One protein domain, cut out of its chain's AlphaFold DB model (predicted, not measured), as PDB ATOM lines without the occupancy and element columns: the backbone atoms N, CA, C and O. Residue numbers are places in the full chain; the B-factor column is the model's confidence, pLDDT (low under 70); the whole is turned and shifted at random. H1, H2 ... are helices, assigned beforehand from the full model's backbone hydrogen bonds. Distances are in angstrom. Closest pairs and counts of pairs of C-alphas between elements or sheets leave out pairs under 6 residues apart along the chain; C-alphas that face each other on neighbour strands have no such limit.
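Overview. This is residues 361 to 483 of the 880 residues of an uncharacterized protein of Enterocytozoon hepatopenaei (UniProt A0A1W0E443). The long helix H3 stands between two groups of helices: H1 and H2 lie side by side with it on one side, and H5 and H6 cross it on the other. H5 is held between H3 and H8, which run nearly the same way, while H1 and the short H7 lie toward opposite ends of the longest axis and the long link of residues 440 to 454 passes along the outside. The printed part has 123 residues with eight named helices, H1 to H8 in that order, and no named strand; the class is all helix. It is compact, with a radius of gyration of the C-alphas of 14.2 A, and spans 41 by 34 by 26 A.

Arrangement. H1, residues 362 to 370, touches H3, residues 390 to 407, at a shallow tilt of 16 degrees, the same way; the closest C-alphas, of Glu 369 and Tyr 399, are 6.4 A apart. H2, residues 374 to 382, forms a helical hairpin with H3, at a shallow tilt of 28 degrees, opposite ways, with the C-alphas of Phe 377 and Tyr 400 closest at 6.6 A. H3 is the hub and touches four helices. H4, residues 413 to 418, touches no helix; it is close but not clearly touching to H5, residues 420 to 428, with the C-alphas of Val 416 and Val 423 closest at 6.2 A. H5 touches H3 at a steep tilt of 61 degrees; the closest C-alphas, of Phe 398 and Ala 426, are 4.8 A apart. H6, residues 432 to 439, is about perpendicular to H3 at 74 degrees and touches it with residues 401 to 406 of H3 alone, closest at the C-alphas of Ala 405 and Leu 438, 5.4 A. H7, residues 455 to 459, only just touches H8, residues 466 to 475, with 3 pairs of C-alphas within 8 A, the closest being Val 458 and Thr 466 at 6.4 A. H8 touches H5, with the C-alphas of Ser 424 and Val 469 closest at 5.1 A, and is apart from H3. In H1 to H8 every O i to N i+4 pair is within hydrogen-bond range.

Along the chain. H1 begins at C-alpha 362, (318.283, 231.732, 389.268), and is 12.3 A long. H3 is the longest helix at 25.6 A and ends at C-alpha 407, (322.464, 209.301, 394.613). H2 measures 12.3 A, H5 12.1 A and H6 10.8 A; H4 and H7 are shorter. H8, 14.7 A long, ends at C-alpha 475, (334.281, 214.771, 407.734).

Size, cuts and confidence. The C-alphas farthest apart, of Tyr 363 and Asp 483, are 41.8 A apart. The printed part has no cut, and the link from H6 to H7 is long, with 15 residues. Residues 451 to 452 pair with residues 480 to 481, parallel. The mean pLDDT of the printed part is 76.6; 30 residues are under 70, among them 381 to 390 and 440 to 449.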
ATOM      1  N   VAL A 361     320.440 233.614 386.160       77.25
ATOM      2  CA  VAL A 361     321.036 232.376 386.657       77.25
ATOM      3  C   VAL A 361     320.182 231.677 387.719       77.25
ATOM      4  O   VAL A 361     320.353 230.485 387.952       77.25
ATOM      5  N   ASN A 362     319.193 232.359 388.308       80.19
ATOM      6  CA  ASN A 362     318.283 231.732 389.268       80.19
ATOM      7  C   ASN A 362     317.427 230.634 388.618       80.19
ATOM      8  O   ASN A 362     317.059 229.686 389.300       80.19
ATOM      9  N   TYR A 363     317.157 230.701 387.308       81.81
ATOM     10  CA  TYR A 363     316.502 229.596 386.596       81.81
ATOM     11  C   TYR A 363     317.411 228.376 386.446       81.81
ATOM     12  O   TYR A 363     316.921 227.251 386.490       81.81
ATOM     13  N   VAL A 364     318.725 228.585 386.318       76.94
ATOM     14  CA  VAL A 364     319.710 227.495 386.328       76.94
ATOM     15  C   VAL A 364     319.733 226.829 387.705       76.94
ATOM     16  O   VAL A 364     319.636 225.611 387.788       76.94
ATOM     17  N   ILE A 365     319.767 227.627 388.782       73.56
ATOM     18  CA  ILE A 365     319.709 227.137 390.172       73.56
ATOM     19  C   ILE A 365     318.391 226.403 390.443       73.56
ATOM     20  O   ILE A 365     318.388 225.347 391.065       73.56
ATOM     21  N   HIS A 366     317.272 226.930 389.950       78.06
ATOM     22  CA  HIS A 366     315.973 226.280 390.093       78.06
ATOM     23  C   HIS A 366     315.923 224.932 389.363       78.06
ATOM     24  O   HIS A 366     315.335 223.977 389.863       78.06
ATOM     25  N   GLU A 367     316.541 224.819 388.186       75.44
ATOM     26  CA  GLU A 367     316.605 223.535 387.485       75.44
ATOM     27  C   GLU A 367     317.510 222.544 388.217       75.44
ATOM     28  O   GLU A 367     317.134 221.389 388.372       75.44
ATOM     29  N   ILE A 368     318.637 223.015 388.750       72.19
ATOM     30  CA  ILE A 368     319.514 222.282 389.670       72.19
ATOM     31  C   ILE A 368     318.723 221.712 390.858       72.19
ATOM     32  O   ILE A 368     318.786 220.523 391.139       72.19
ATOM     33  N   GLU A 369     317.934 222.534 391.547       69.75
ATOM     34  CA  GLU A 369     317.165 222.105 392.721       69.75
ATOM     35  C   GLU A 369     316.180 220.970 392.380       69.75
ATOM     36  O   GLU A 369     315.977 220.026 393.157       69.75
ATOM     37  N   ASN A 370     315.596 221.056 391.183       69.12
ATOM     38  CA  ASN A 370     314.578 220.136 390.697       69.12
ATOM     39  C   ASN A 370     315.145 218.887 390.004       69.12
ATOM     40  O   ASN A 370     314.433 217.888 389.895       69.12
ATOM     41  N   THR A 371     316.390 218.918 389.526       62.91
ATOM     42  CA  THR A 371     317.011 217.817 388.780       62.91
ATOM     43  C   THR A 371     318.072 217.127 389.629       62.91
ATOM     44  O   THR A 371     318.952 217.753 390.198       62.91
ATOM     45  N   ASN A 372     318.026 215.797 389.707       62.09
ATOM     46  CA  ASN A 372     319.093 215.011 390.341       62.09
ATOM     47  C   ASN A 372     320.212 214.665 389.329       62.09
ATOM     48  O   ASN A 372     320.871 213.636 389.461       62.09
ATOM     49  N   ASP A 373     320.379 215.466 388.272       69.12
ATOM     50  CA  ASP A 373     321.305 215.180 387.175       69.12
ATOM     51  C   ASP A 373     322.685 215.773 387.459       69.12
ATOM     52  O   ASP A 373     322.944 216.927 387.146       69.12
ATOM     53  N   ILE A 374     323.587 214.961 388.010       68.75
ATOM     54  CA  ILE A 374     324.962 215.356 388.351       68.75
ATOM     55  C   ILE A 374     325.709 215.955 387.154       68.75
ATOM     56  O   ILE A 374     326.509 216.870 387.343       68.75
ATOM     57  N   LYS A 375     325.434 215.504 385.924       70.44
ATOM     58  CA  LYS A 375     326.133 216.003 384.736       70.44
ATOM     59  C   LYS A 375     325.842 217.485 384.502       70.44
ATOM     60  O   LYS A 375     326.773 218.253 384.290       70.44
ATOM     61  N   LEU A 376     324.583 217.899 384.669       70.38
ATOM     62  CA  LEU A 376     324.179 219.306 384.587       70.38
ATOM     63  C   LEU A 376     324.949 220.187 385.588       70.38
ATOM     64  O   LEU A 376     325.333 221.304 385.253       70.38
ATOM     65  N   PHE A 377     325.207 219.691 386.802       72.44
ATOM     66  CA  PHE A 377     325.981 220.422 387.815       72.44
ATOM     67  C   PHE A 377     327.448 220.559 387.440       72.44
ATOM     68  O   PHE A 377     328.012 221.642 387.585       72.44
ATOM     69  N   LEU A 378     328.058 219.466 386.978       71.56
ATOM     70  CA  LEU A 378     329.457 219.463 386.558       71.56
ATOM     71  C   LEU A 378     329.660 220.421 385.380       71.56
ATOM     72  O   LEU A 378     330.598 221.213 385.403       71.56
ATOM     73  N   ASP A 379     328.743 220.423 384.409       70.69
ATOM     74  CA  ASP A 379     328.786 221.333 383.262       70.69
ATOM     75  C   ASP A 379     328.717 222.811 383.706       70.69
ATOM     76  O   ASP A 379     329.448 223.650 383.183       70.69
ATOM     77  N   ILE A 380     327.916 223.137 384.729       71.00
ATOM     78  CA  ILE A 380     327.818 224.497 385.297       71.00
ATOM     79  C   ILE A 380     329.082 224.898 386.062       71.00
ATOM     80  O   ILE A 380     329.558 226.023 385.925       71.00
ATOM     81  N   LEU A 381     329.614 224.006 386.900       68.25
ATOM     82  CA  LEU A 381     330.794 224.287 387.725       68.25
ATOM     83  C   LEU A 381     332.073 224.401 386.883       68.25
ATOM     84  O   LEU A 381     332.994 225.146 387.236       68.25
ATOM     85  N   ASN A 382     332.122 223.682 385.761       67.50
ATOM     86  CA  ASN A 382     333.249 223.700 384.838       67.50
ATOM     87  C   ASN A 382     333.170 224.836 383.807       67.50
ATOM     88  O   ASN A 382     334.213 225.237 383.285       67.50
ATOM     89  N   ASP A 383     331.990 225.411 383.550       66.94
ATOM     90  CA  ASP A 383     331.840 226.555 382.646       66.94
ATOM     91  C   ASP A 383     332.388 227.848 383.280       66.94
ATOM     92  O   ASP A 383     331.741 228.545 384.066       66.94
ATOM     93  N   THR A 384     333.608 228.209 382.876       52.81
ATOM     94  CA  THR A 384     334.320 229.415 383.320       52.81
ATOM     95  C   THR A 384     333.610 230.727 382.973       52.81
ATOM     96  O   THR A 384     333.987 231.775 383.494       52.81
ATOM     97  N   GLN A 385     332.607 230.710 382.088       50.97
ATOM     98  CA  GLN A 385     331.854 231.903 381.698       50.97
ATOM     99  C   GLN A 385     330.662 232.191 382.622       50.97
ATOM    100  O   GLN A 385     330.110 233.294 382.573       50.97
ATOM    101  N   ILE A 386     330.254 231.246 383.479       58.19
ATOM    102  CA  ILE A 386     329.190 231.483 384.458       58.19
ATOM    103  C   ILE A 386     329.764 232.293 385.629       58.19
ATOM    104  O   ILE A 386     330.310 231.757 386.594       58.19
ATOM    105  N   LYS A 387     329.604 233.620 385.571       59.62
ATOM    106  CA  LYS A 387     329.880 234.516 386.706       59.62
ATOM    107  C   LYS A 387     328.767 234.401 387.753       59.62
ATOM    108  O   LYS A 387     327.844 235.212 387.781       59.62
ATOM    109  N   LEU A 388     328.840 233.376 388.598       67.06
ATOM    110  CA  LEU A 388     328.000 233.269 389.792       67.06
ATOM    111  C   LEU A 388     328.509 234.231 390.872       67.06
ATOM    112  O   LEU A 388     329.714 234.375 391.075       67.06
ATOM    113  N   THR A 389     327.589 234.858 391.605       67.50
ATOM    114  CA  THR A 389     327.942 235.506 392.879       67.50
ATOM    115  C   THR A 389     328.382 234.450 393.900       67.50
ATOM    116  O   THR A 389     327.997 233.287 393.784       67.50
ATOM    117  N   ASN A 390     329.128 234.834 394.942       67.06
ATOM    118  CA  ASN A 390     329.540 233.900 396.004       67.06
ATOM    119  C   ASN A 390     328.353 233.144 396.629       67.06
ATOM    120  O   ASN A 390     328.460 231.948 396.896       67.06
ATOM    121  N   ILE A 391     327.210 233.819 396.813       70.56
ATOM    122  CA  ILE A 391     325.977 233.209 397.337       70.56
ATOM    123  C   ILE A 391     325.459 232.143 396.367       70.56
ATOM    124  O   ILE A 391     325.193 231.019 396.775       70.56
ATOM    125  N   GLN A 392     325.379 232.460 395.075       74.06
ATOM    126  CA  GLN A 392     324.909 231.517 394.059       74.06
ATOM    127  C   GLN A 392     325.863 230.327 393.888       74.06
ATOM    128  O   GLN A 392     325.395 229.200 393.761       74.06
ATOM    129  N   TYR A 393     327.181 230.550 393.959       74.12
ATOM    130  CA  TYR A 393     328.182 229.475 393.978       74.12
ATOM    131  C   TYR A 393     327.945 228.522 395.149       74.12
ATOM    132  O   TYR A 393     327.903 227.307 394.966       74.12
ATOM    133  N   LYS A 394     327.734 229.074 396.349       75.44
ATOM    134  CA  LYS A 394     327.451 228.297 397.555       75.44
ATOM    135  C   LYS A 394     326.165 227.478 397.412       75.44
ATOM    136  O   LYS A 394     326.172 226.292 397.720       75.44
ATOM    137  N   THR A 395     325.095 228.071 396.881       79.50
ATOM    138  CA  THR A 395     323.819 227.375 396.641       79.50
ATOM    139  C   THR A 395     323.962 226.231 395.633       79.50
ATOM    140  O   THR A 395     323.447 225.139 395.868       79.50
ATOM    141  N   VAL A 396     324.687 226.441 394.530       80.50
ATOM    142  CA  VAL A 396     324.951 225.387 393.534       80.50
ATOM    143  C   VAL A 396     325.742 224.234 394.157       80.50
ATOM    144  O   VAL A 396     325.363 223.073 394.000       80.50
ATOM    145  N   LEU A 397     326.798 224.542 394.918       85.12
ATOM    146  CA  LEU A 397     327.624 223.544 395.605       85.12
ATOM    147  C   LEU A 397     326.853 222.791 396.702       85.12
ATOM    148  O   LEU A 397     327.057 221.591 396.884       85.12
ATOM    149  N   PHE A 398     325.927 223.456 397.398       86.31
ATOM    150  CA  PHE A 398     325.036 222.820 398.372       86.31
ATOM    151  C   PHE A 398     324.162 221.746 397.707       86.31
ATOM    152  O   PHE A 398     324.109 220.604 398.168       86.31
ATOM    153  N   TYR A 399     323.519 222.080 396.583       82.38
ATOM    154  CA  TYR A 399     322.697 221.120 395.843       82.38
ATOM    155  C   TYR A 399     323.521 219.986 395.231       82.38
ATOM    156  O   TYR A 399     323.078 218.837 395.264       82.38
ATOM    157  N   TYR A 400     324.733 220.279 394.753       84.38
ATOM    158  CA  TYR A 400     325.667 219.262 394.277       84.38
ATOM    159  C   TYR A 400     325.940 218.194 395.348       84.38
ATOM    160  O   TYR A 400     325.778 216.998 395.089       84.38
ATOM    161  N   PHE A 401     326.265 218.605 396.579       85.19
ATOM    162  CA  PHE A 401     326.475 217.665 397.681       85.19
ATOM    163  C   PHE A 401     325.224 216.868 398.035       85.19
ATOM    164  O   PHE A 401     325.309 215.659 398.260       85.19
ATOM    165  N   LYS A 402     324.061 217.525 398.065       81.44
ATOM    166  CA  LYS A 402     322.788 216.860 398.347       81.44
ATOM    167  C   LYS A 402     322.502 215.753 397.333       81.44
ATOM    168  O   LYS A 402     322.143 214.648 397.726       81.44
ATOM    169  N   ILE A 403     322.738 216.007 396.048       77.12
ATOM    170  CA  ILE A 403     322.539 215.012 394.986       77.12
ATOM    171  C   ILE A 403     323.559 213.886 395.074       77.12
ATOM    172  O   ILE A 403     323.167 212.728 394.921       77.12
ATOM    173  N   CYS A 404     324.832 214.193 395.340       78.75
ATOM    174  CA  CYS A 404     325.855 213.167 395.557       78.75
ATOM    175  C   CYS A 404     325.441 212.234 396.702       78.75
ATOM    176  O   CYS A 404     325.465 211.013 396.552       78.75
ATOM    177  N   ALA A 405     324.958 212.800 397.810       77.38
ATOM    178  CA  ALA A 405     324.502 212.039 398.964       77.38
ATOM    179  C   ALA A 405     323.229 211.221 398.672       77.38
ATOM    180  O   ALA A 405     323.171 210.041 399.013       77.38
ATOM    181  N   ASP A 406     322.234 211.821 398.010       72.12
ATOM    182  CA  ASP A 406     320.967 211.176 397.631       72.12
ATOM    183  C   ASP A 406     321.161 210.063 396.591       72.12
ATOM    184  O   ASP A 406     320.409 209.082 396.566       72.12
ATOM    185  N   SER A 407     322.152 210.222 395.711       70.12
ATOM    186  CA  SER A 407     322.464 209.301 394.613       70.12
ATOM    187  C   SER A 407     323.559 208.298 394.961       70.12
ATOM    188  O   SER A 407     323.814 207.401 394.161       70.12
ATOM    189  N   ASN A 408     324.163 208.418 396.148       69.19
ATOM    190  CA  ASN A 408     325.327 207.646 396.576       69.19
ATOM    191  C   ASN A 408     326.477 207.709 395.549       69.19
ATOM    192  O   ASN A 408     327.111 206.699 395.244       69.19
ATOM    193  N   VAL A 409     326.696 208.902 394.985       74.94
ATOM    194  CA  VAL A 409     327.756 209.203 394.017       74.94
ATOM    195  C   VAL A 409     328.915 209.889 394.731       74.94
ATOM    196  O   VAL A 409     328.717 210.675 395.656       74.94
ATOM    197  N   ILE A 410     330.133 209.566 394.302       76.25
ATOM    198  CA  ILE A 410     331.368 210.112 394.865       76.25
ATOM    199  C   ILE A 410     331.493 211.598 394.505       76.25
ATOM    200  O   ILE A 410     331.222 212.005 393.376       76.25
ATOM    201  N   VAL A 411     331.922 212.395 395.482       81.50
ATOM    202  CA  VAL A 411     332.238 213.817 395.308       81.50
ATOM    203  C   VAL A 411     333.508 213.961 394.470       81.50
ATOM    204  O   VAL A 411     334.531 213.354 394.779       81.50
ATOM    205  N   ASP A 412     333.455 214.805 393.446       80.31
ATOM    206  CA  ASP A 412     334.584 215.119 392.577       80.31
ATOM    207  C   ASP A 412     335.583 216.041 393.295       80.31
ATOM    208  O   ASP A 412     335.321 217.223 393.538       80.31
ATOM    209  N   MET A 413     336.745 215.488 393.645       82.19
ATOM    210  CA  MET A 413     337.781 216.200 394.393       82.19
ATOM    211  C   MET A 413     338.505 217.273 393.570       82.19
ATOM    212  O   MET A 413     339.081 218.185 394.167       82.19
ATOM    213  N   GLU A 414     338.451 217.242 392.233       79.44
ATOM    214  CA  GLU A 414     339.022 218.319 391.411       79.44
ATOM    215  C   GLU A 414     338.228 219.619 391.582       79.44
ATOM    216  O   GLU A 414     338.804 220.702 391.743       79.44
ATOM    217  N   ILE A 415     336.900 219.505 391.653       78.44
ATOM    218  CA  ILE A 415     336.004 220.628 391.952       78.44
ATOM    219  C   ILE A 415     336.268 221.155 393.361       78.44
ATOM    220  O   ILE A 415     336.373 222.369 393.560       78.44
ATOM    221  N   VAL A 416     336.428 220.253 394.335       82.75
ATOM    222  CA  VAL A 416     336.764 220.632 395.714       82.75
ATOM    223  C   VAL A 416     338.078 221.409 395.758       82.75
ATOM    224  O   VAL A 416     338.139 222.463 396.387       82.75
ATOM    225  N   LYS A 417     339.111 220.944 395.047       82.19
ATOM    226  CA  LYS A 417     340.415 221.614 394.975       82.19
ATOM    227  C   LYS A 417     340.304 223.030 394.411       82.19
ATOM    228  O   LYS A 417     340.915 223.950 394.949       82.19
ATOM    229  N   LYS A 418     339.513 223.212 393.351       80.88
ATOM    230  CA  LYS A 418     339.323 224.510 392.685       80.88
ATOM    231  C   LYS A 418     338.559 225.520 393.553       80.88
ATOM    232  O   LYS A 418     338.825 226.715 393.459       80.88
ATOM    233  N   TYR A 419     337.642 225.055 394.404       82.06
ATOM    234  CA  TYR A 419     336.703 225.905 395.149       82.06
ATOM    235  C   TYR A 419     336.669 225.629 396.662       82.06
ATOM    236  O   TYR A 419     335.620 225.782 397.289       82.06
ATOM    237  N   LEU A 420     337.800 225.247 397.265       84.62
ATOM    238  CA  LEU A 420     337.872 224.715 398.635       84.62
ATOM    239  C   LEU A 420     337.078 225.528 399.670       84.62
ATOM    240  O   LEU A 420     336.320 224.948 400.445       84.62
ATOM    241  N   ILE A 421     337.196 226.859 399.669       85.25
ATOM    242  CA  ILE A 421     336.488 227.732 400.623       85.25
ATOM    243  C   ILE A 421     334.969 227.671 400.404       85.25
ATOM    244  O   ILE A 421     334.222 227.351 401.328       85.25
ATOM    245  N   SER A 422     334.494 227.937 399.182       84.25
ATOM    246  CA  SER A 422     333.059 227.937 398.858       84.25
ATOM    247  C   SER A 422     332.417 226.566 399.075       84.25
ATOM    248  O   SER A 422     331.300 226.476 399.584       84.25
ATOM    249  N   VAL A 423     333.148 225.500 398.746       87.12
ATOM    250  CA  VAL A 423     332.754 224.109 398.983       87.12
ATOM    251  C   VAL A 423     332.620 223.830 400.475       87.12
ATOM    252  O   VAL A 423     331.624 223.255 400.902       87.12
ATOM    253  N   SER A 424     333.578 224.288 401.279       90.00
ATOM    254  CA  SER A 424     333.564 224.094 402.731       90.00
ATOM    255  C   SER A 424     332.381 224.802 403.397       90.00
ATOM    256  O   SER A 424     331.715 224.231 404.259       90.00
ATOM    257  N   HIS A 425     332.062 226.016 402.939       89.25
ATOM    258  CA  HIS A 425     330.876 226.765 403.361       89.25
ATOM    259  C   HIS A 425     329.571 226.054 402.998       89.25
ATOM    260  O   HIS A 425     328.668 225.972 403.829       89.25
ATOM    261  N   ALA A 426     329.453 225.553 401.767       89.44
ATOM    262  CA  ALA A 426     328.271 224.818 401.318       89.44
ATOM    263  C   ALA A 426     328.105 223.489 402.072       89.44
ATOM    264  O   ALA A 426     327.004 223.143 402.492       89.44
ATOM    265  N   PHE A 427     329.207 222.768 402.294       90.56
ATOM    266  CA  PHE A 427     329.213 221.515 403.044       90.56
ATOM    267  C   PHE A 427     328.803 221.717 404.505       90.56
ATOM    268  O   PHE A 427     328.105 220.880 405.072       90.56
ATOM    269  N   PHE A 428     329.209 222.826 405.126       87.81
ATOM    270  CA  PHE A 428     328.844 223.142 406.506       87.81
ATOM    271  C   PHE A 428     327.331 223.322 406.700       87.81
ATOM    272  O   PHE A 428     326.811 222.897 407.731       87.81
ATOM    273  N   GLU A 429     326.632 223.883 405.709       84.19
ATOM    274  CA  GLU A 429     325.173 224.081 405.730       84.19
ATOM    275  C   GLU A 429     324.361 222.795 405.521       84.19
ATOM    276  O   GLU A 429     323.151 222.802 405.734       84.19
ATOM    277  N   LEU A 430     324.992 221.689 405.113       79.69
ATOM    278  CA  LEU A 430     324.298 220.409 404.973       79.69
ATOM    279  C   LEU A 430     323.844 219.869 406.333       79.69
ATOM    280  O   LEU A 430     324.547 219.985 407.340       79.69
ATOM    281  N   ASP A 431     322.719 219.159 406.331       71.69
ATOM    282  CA  ASP A 431     322.317 218.375 407.493       71.69
ATOM    283  C   ASP A 431     323.344 217.274 407.792       71.69
ATOM    284  O   ASP A 431     323.958 216.684 406.895       71.69
ATOM    285  N   GLU A 432     323.482 216.946 409.075       69.50
ATOM    286  CA  GLU A 432     324.463 215.987 409.595       69.50
ATOM    287  C   GLU A 432     324.377 214.607 408.917       69.50
ATOM    288  O   GLU A 432     325.388 213.949 408.663       69.50
ATOM    289  N   PHE A 433     323.161 214.189 408.554       69.62
ATOM    290  CA  PHE A 433     322.917 212.966 407.791       69.62
ATOM    291  C   PHE A 433     323.621 212.972 406.425       69.62
ATOM    292  O   PHE A 433     324.279 211.991 406.073       69.62
ATOM    293  N   TYR A 434     323.521 214.065 405.659       75.31
ATOM    294  CA  TYR A 434     324.142 214.158 404.336       75.31
ATOM    295  C   TYR A 434     325.668 214.176 404.448       75.31
ATOM    296  O   TYR A 434     326.328 213.424 403.730       75.31
ATOM    297  N   LYS A 435     326.227 214.943 405.398       82.75
ATOM    298  CA  LYS A 435     327.680 215.010 405.655       82.75
ATOM    299  C   LYS A 435     328.283 213.626 405.898       82.75
ATOM    300  O   LYS A 435     329.279 213.249 405.285       82.75
ATOM    301  N   LEU A 436     327.645 212.848 406.767       73.75
ATOM    302  CA  LEU A 436     328.078 211.499 407.127       73.75
ATOM    303  C   LEU A 436     327.745 210.441 406.064       73.75
ATOM    304  O   LEU A 436     328.379 209.387 406.023       73.75
ATOM    305  N   SER A 437     326.738 210.672 405.216       72.81
ATOM    306  CA  SER A 437     326.489 209.807 404.063       72.81
ATOM    307  C   SER A 437     327.602 209.957 403.031       72.81
ATOM    308  O   SER A 437     328.149 208.948 402.593       72.81
ATOM    309  N   LEU A 438     327.984 211.201 402.721       79.62
ATOM    310  CA  LEU A 438     329.069 211.521 401.793       79.62
ATOM    311  C   LEU A 438     330.404 210.938 402.260       79.62
ATOM    312  O   LEU A 438     331.085 210.291 401.465       79.62
ATOM    313  N   SER A 439     330.730 211.077 403.549       76.44
ATOM    314  CA  SER A 439     331.990 210.569 404.106       76.44
ATOM    315  C   SER A 439     332.130 209.044 404.073       76.44
ATOM    316  O   SER A 439     333.245 208.544 404.153       76.44
ATOM    317  N   LYS A 440     331.021 208.301 403.946       68.50
ATOM    318  CA  LYS A 440     330.991 206.827 403.935       68.50
ATOM    319  C   LYS A 440     330.774 206.222 402.549       68.50
ATOM    320  O   LYS A 440     330.588 205.008 402.446       68.50
ATOM    321  N   THR A 441     330.728 207.040 401.499       67.56
ATOM    322  CA  THR A 441     330.483 206.562 400.132       67.56
ATOM    323  C   THR A 441     331.627 205.616 399.730       67.56
ATOM    324  O   THR A 441     332.778 206.055 399.703       67.56
ATOM    325  N   PRO A 442     331.366 204.314 399.483       54.47
ATOM    326  CA  PRO A 442     332.420 203.316 399.332       54.47
ATOM    327  C   PRO A 442     333.269 203.594 398.092       54.47
ATOM    328  O   PRO A 442     332.795 203.495 396.962       54.47
ATOM    329  N   ASN A 443     334.547 203.889 398.313       50.34
ATOM    330  CA  ASN A 443     335.503 204.179 397.256       50.34
ATOM    331  C   ASN A 443     336.150 202.869 396.776       50.34
ATOM    332  O   ASN A 443     337.227 202.490 397.229       50.34
ATOM    333  N   ARG A 444     335.437 202.095 395.946       47.12
ATOM    334  CA  ARG A 444     335.925 200.782 395.479       47.12
ATOM    335  C   ARG A 444     336.781 200.839 394.210       47.12
ATOM    336  O   ARG A 444     337.429 199.840 393.925       47.12
ATOM    337  N   GLU A 445     336.827 201.960 393.480       45.00
ATOM    338  CA  GLU A 445     337.444 201.976 392.137       45.00
ATOM    339  C   GLU A 445     338.457 203.099 391.836       45.00
ATOM    340  O   GLU A 445     339.153 202.986 390.832       45.00
ATOM    341  N   TYR A 446     338.656 204.127 392.676       47.12
ATOM    342  CA  TYR A 446     339.613 205.206 392.358       47.12
ATOM    343  C   TYR A 446     340.459 205.650 393.561       47.12
ATOM    344  O   TYR A 446     340.069 206.516 394.339       47.12
ATOM    345  N   ASN A 447     341.678 205.106 393.657       49.91
ATOM    346  CA  ASN A 447     342.740 205.600 394.550       49.91
ATOM    347  C   ASN A 447     343.397 206.913 394.063       49.91
ATOM    348  O   ASN A 447     344.234 207.460 394.770       49.91
ATOM    349  N   ASN A 448     343.044 207.435 392.880       51.19
ATOM    350  CA  ASN A 448     343.822 208.496 392.218       51.19
ATOM    351  C   ASN A 448     343.316 209.935 392.428       51.19
ATOM    352  O   ASN A 448     344.020 210.863 392.045       51.19
ATOM    353  N   ASN A 449     342.159 210.150 393.065       64.69
ATOM    354  CA  ASN A 449     341.576 211.492 393.240       64.69
ATOM    355  C   ASN A 449     341.566 211.935 394.713       64.69
ATOM    356  O   ASN A 449     340.527 212.336 395.233       64.69
ATOM    357  N   LEU A 450     342.699 211.837 395.413       76.25
ATOM    358  CA  LEU A 450     342.830 212.411 396.757       76.25
ATOM    359  C   LEU A 450     343.064 213.927 396.672       76.25
ATOM    360  O   LEU A 450     343.840 214.413 395.850       76.25
ATOM    361  N   LEU A 451     342.397 214.686 397.541       83.81
ATOM    362  CA  LEU A 451     342.604 216.124 397.675       83.81
ATOM    363  C   LEU A 451     343.812 216.386 398.579       83.81
ATOM    364  O   LEU A 451     343.714 216.196 399.788       83.81
ATOM    365  N   TYR A 452     344.916 216.888 398.029       86.62
ATOM    366  CA  TYR A 452     346.011 217.402 398.854       86.62
ATOM    367  C   TYR A 452     345.682 218.804 399.387       86.62
ATOM    368  O   TYR A 452     345.419 219.721 398.602       86.62
ATOM    369  N   VAL A 453     345.728 218.978 400.708       84.69
ATOM    370  CA  VAL A 453     345.550 220.262 401.395       84.69
ATOM    371  C   VAL A 453     346.817 220.614 402.164       84.69
ATOM    372  O   VAL A 453     347.247 219.887 403.059       84.69
ATOM    373  N   ASP A 454     347.369 221.785 401.859       86.75
ATOM    374  CA  ASP A 454     348.425 222.402 402.655       86.75
ATOM    375  C   ASP A 454     347.820 223.015 403.928       86.75
ATOM    376  O   ASP A 454     347.274 224.124 403.931       86.75
ATOM    377  N   ILE A 455     347.886 222.252 405.017       84.31
ATOM    378  CA  ILE A 455     347.348 222.643 406.320       84.31
ATOM    379  C   ILE A 455     348.045 223.879 406.881       84.31
ATOM    380  O   ILE A 455     347.386 224.701 407.523       84.31
ATOM    381  N   ARG A 456     349.347 224.043 406.632       83.06
ATOM    382  CA  ARG A 456     350.090 225.202 407.118       83.06
ATOM    383  C   ARG A 456     349.515 226.477 406.534       83.06
ATOM    384  O   ARG A 456     349.272 227.430 407.263       83.06
ATOM    385  N   ASN A 457     349.215 226.479 405.239       83.44
ATOM    386  CA  ASN A 457     348.589 227.624 404.587       83.44
ATOM    387  C   ASN A 457     347.172 227.907 405.102       83.44
ATOM    388  O   ASN A 457     346.812 229.071 405.275       83.44
ATOM    389  N   VAL A 458     346.393 226.870 405.426       83.75
ATOM    390  CA  VAL A 458     345.066 227.032 406.050       83.75
ATOM    391  C   VAL A 458     345.162 227.661 407.451       83.75
ATOM    392  O   VAL A 458     344.259 228.399 407.853       83.75
ATOM    393  N   LEU A 459     346.247 227.398 408.191       84.94
ATOM    394  CA  LEU A 459     346.426 227.812 409.590       84.94
ATOM    395  C   LEU A 459     347.341 229.036 409.795       84.94
ATOM    396  O   LEU A 459     347.256 229.665 410.845       84.94
ATOM    397  N   ASN A 460     348.170 229.418 408.818       75.31
ATOM    398  CA  ASN A 460     349.108 230.548 408.923       75.31
ATOM    399  C   ASN A 460     348.397 231.906 409.074       75.31
ATOM    400  O   ASN A 460     348.981 232.831 409.624       75.31
ATOM    401  N   ASN A 461     347.143 232.023 408.618       68.56
ATOM    402  CA  ASN A 461     346.309 233.222 408.749       68.56
ATOM    403  C   ASN A 461     344.870 232.837 409.105       68.56
ATOM    404  O   ASN A 461     343.975 232.883 408.260       68.56
ATOM    405  N   ILE A 462     344.654 232.440 410.364       80.00
ATOM    406  CA  ILE A 462     343.323 232.058 410.847       80.00
ATOM    407  C   ILE A 462     342.357 233.223 410.654       80.00
ATOM    408  O   ILE A 462     342.494 234.288 411.258       80.00
ATOM    409  N   ASN A 463     341.366 232.989 409.804       84.56
ATOM    410  CA  ASN A 463     340.349 233.952 409.430       84.56
ATOM    411  C   ASN A 463     338.954 233.345 409.645       84.56
ATOM    412  O   ASN A 463     338.796 232.280 410.243       84.56
ATOM    413  N   PHE A 464     337.925 234.049 409.179       83.69
ATOM    414  CA  PHE A 464     336.540 233.602 409.307       83.69
ATOM    415  C   PHE A 464     336.253 232.277 408.572       83.69
ATOM    416  O   PHE A 464     335.368 231.535 408.991       83.69
ATOM    417  N   ASP A 465     337.005 231.953 407.517       87.12
ATOM    418  CA  ASP A 465     336.775 230.780 406.669       87.12
ATOM    419  C   ASP A 465     337.460 229.508 407.194       87.12
ATOM    420  O   ASP A 465     337.005 228.395 406.913       87.12
ATOM    421  N   THR A 466     338.526 229.651 407.988       90.44
ATOM    422  CA  THR A 466     339.333 228.533 408.506       90.44
ATOM    423  C   THR A 466     338.506 227.423 409.187       90.44
ATOM    424  O   THR A 466     338.727 226.254 408.857       90.44
ATOM    425  N   PRO A 467     337.531 227.711 410.080       91.94
ATOM    426  CA  PRO A 467     336.729 226.663 410.716       91.94
ATOM    427  C   PRO A 467     335.929 225.814 409.722       91.94
ATOM    428  O   PRO A 467     335.800 224.608 409.921       91.94
ATOM    429  N   TYR A 468     335.418 226.416 408.644       92.19
ATOM    430  CA  TYR A 468     334.627 225.710 407.634       92.19
ATOM    431  C   TYR A 468     335.490 224.717 406.857       92.19
ATOM    432  O   TYR A 468     335.083 223.574 406.644       92.19
ATOM    433  N   VAL A 469     336.700 225.135 406.473       91.44
ATOM    434  CA  VAL A 469     337.664 224.273 405.774       91.44
ATOM    435  C   VAL A 469     338.074 223.099 406.658       91.44
ATOM    436  O   VAL A 469     338.025 221.949 406.224       91.44
ATOM    437  N   LEU A 470     338.396 223.356 407.929       92.75
ATOM    438  CA  LEU A 470     338.726 222.295 408.881       92.75
ATOM    439  C   LEU A 470     337.539 221.351 409.129       92.75
ATOM    440  O   LEU A 470     337.737 220.140 409.197       92.75
ATOM    441  N   HIS A 471     336.310 221.871 409.210       92.88
ATOM    442  CA  HIS A 471     335.100 221.051 409.291       92.88
ATOM    443  C   HIS A 471     334.975 220.123 408.074       92.88
ATOM    444  O   HIS A 471     334.752 218.927 408.242       92.88
ATOM    445  N   PHE A 472     335.151 220.629 406.849       92.06
ATOM    446  CA  PHE A 472     335.119 219.797 405.642       92.06
ATOM    447  C   PHE A 472     336.164 218.670 405.695       92.06
ATOM    448  O   PHE A 472     335.818 217.501 405.506       92.06
ATOM    449  N   ILE A 473     337.416 218.996 406.036       90.50
ATOM    450  CA  ILE A 473     338.510 218.018 406.149       90.50
ATOM    451  C   ILE A 473     338.214 216.975 407.236       90.50
ATOM    452  O   ILE A 473     338.486 215.793 407.042       90.50
ATOM    453  N   ALA A 474     337.624 217.382 408.364       89.69
ATOM    454  CA  ALA A 474     337.281 216.483 409.465       89.69
ATOM    455  C   ALA A 474     336.276 215.391 409.058       89.69
ATOM    456  O   ALA A 474     336.427 214.244 409.482       89.69
ATOM    457  N   TYR A 475     335.283 215.726 408.226       87.19
ATOM    458  CA  TYR A 475     334.281 214.771 407.734       87.19
ATOM    459  C   TYR A 475     334.773 213.975 406.527       87.19
ATOM    460  O   TYR A 475     334.587 212.762 406.484       87.19
ATOM    461  N   MET A 476     335.426 214.629 405.566       86.94
ATOM    462  CA  MET A 476     335.905 214.010 404.324       86.94
ATOM    463  C   MET A 476     337.328 213.454 404.453       86.94
ATOM    464  O   MET A 476     338.002 213.254 403.448       86.94
ATOM    465  N   TYR A 477     337.796 213.183 405.677       84.00
ATOM    466  CA  TYR A 477     339.193 212.852 405.970       84.00
ATOM    467  C   TYR A 477     339.727 211.674 405.144       84.00
ATOM    468  O   TYR A 477     340.922 211.616 404.873       84.00
ATOM    469  N   GLU A 478     338.891 210.716 404.734       79.56
ATOM    470  CA  GLU A 478     339.305 209.593 403.880       79.56
ATOM    471  C   GLU A 478     339.757 210.034 402.483       79.56
ATOM    472  O   GLU A 478     340.637 209.394 401.913       79.56
ATOM    473  N   PHE A 479     339.242 211.163 401.997       81.19
ATOM    474  CA  PHE A 479     339.494 211.711 400.665       81.19
ATOM    475  C   PHE A 479     340.514 212.857 400.649       81.19
ATOM    476  O   PHE A 479     340.856 213.354 399.578       81.19
ATOM    477  N   VAL A 480     340.986 213.290 401.821       84.38
ATOM    478  CA  VAL A 480     341.929 214.403 401.963       84.38
ATOM    479  C   VAL A 480     343.287 213.895 402.451       84.38
ATOM    480  O   VAL A 480     343.382 213.163 403.443       84.38
ATOM    481  N   GLU A 481     344.343 214.320 401.767       86.19
ATOM    482  CA  GLU A 481     345.734 214.166 402.176       86.19
ATOM    483  C   GLU A 481     346.309 215.491 402.663       86.19
ATOM    484  O   GLU A 481     346.039 216.553 402.112       86.19
ATOM    485  N   PHE A 482     347.100 215.418 403.724       86.50
ATOM    486  CA  PHE A 482     347.768 216.552 404.346       86.50
ATOM    487  C   PHE A 482     348.902 216.035 405.236       86.50
ATOM    488  O   PHE A 482     348.899 214.862 405.631       86.50
ATOM    489  N   ASP A 483     349.840 216.911 405.592       86.75
ATOM    490  CA  ASP A 483     350.893 216.582 406.550       86.75
ATOM    491  C   ASP A 483     350.331 216.547 407.984       86.75
ATOM    492  O   ASP A 483     350.035 217.565 408.616       86.75
TER     493      ASP A 483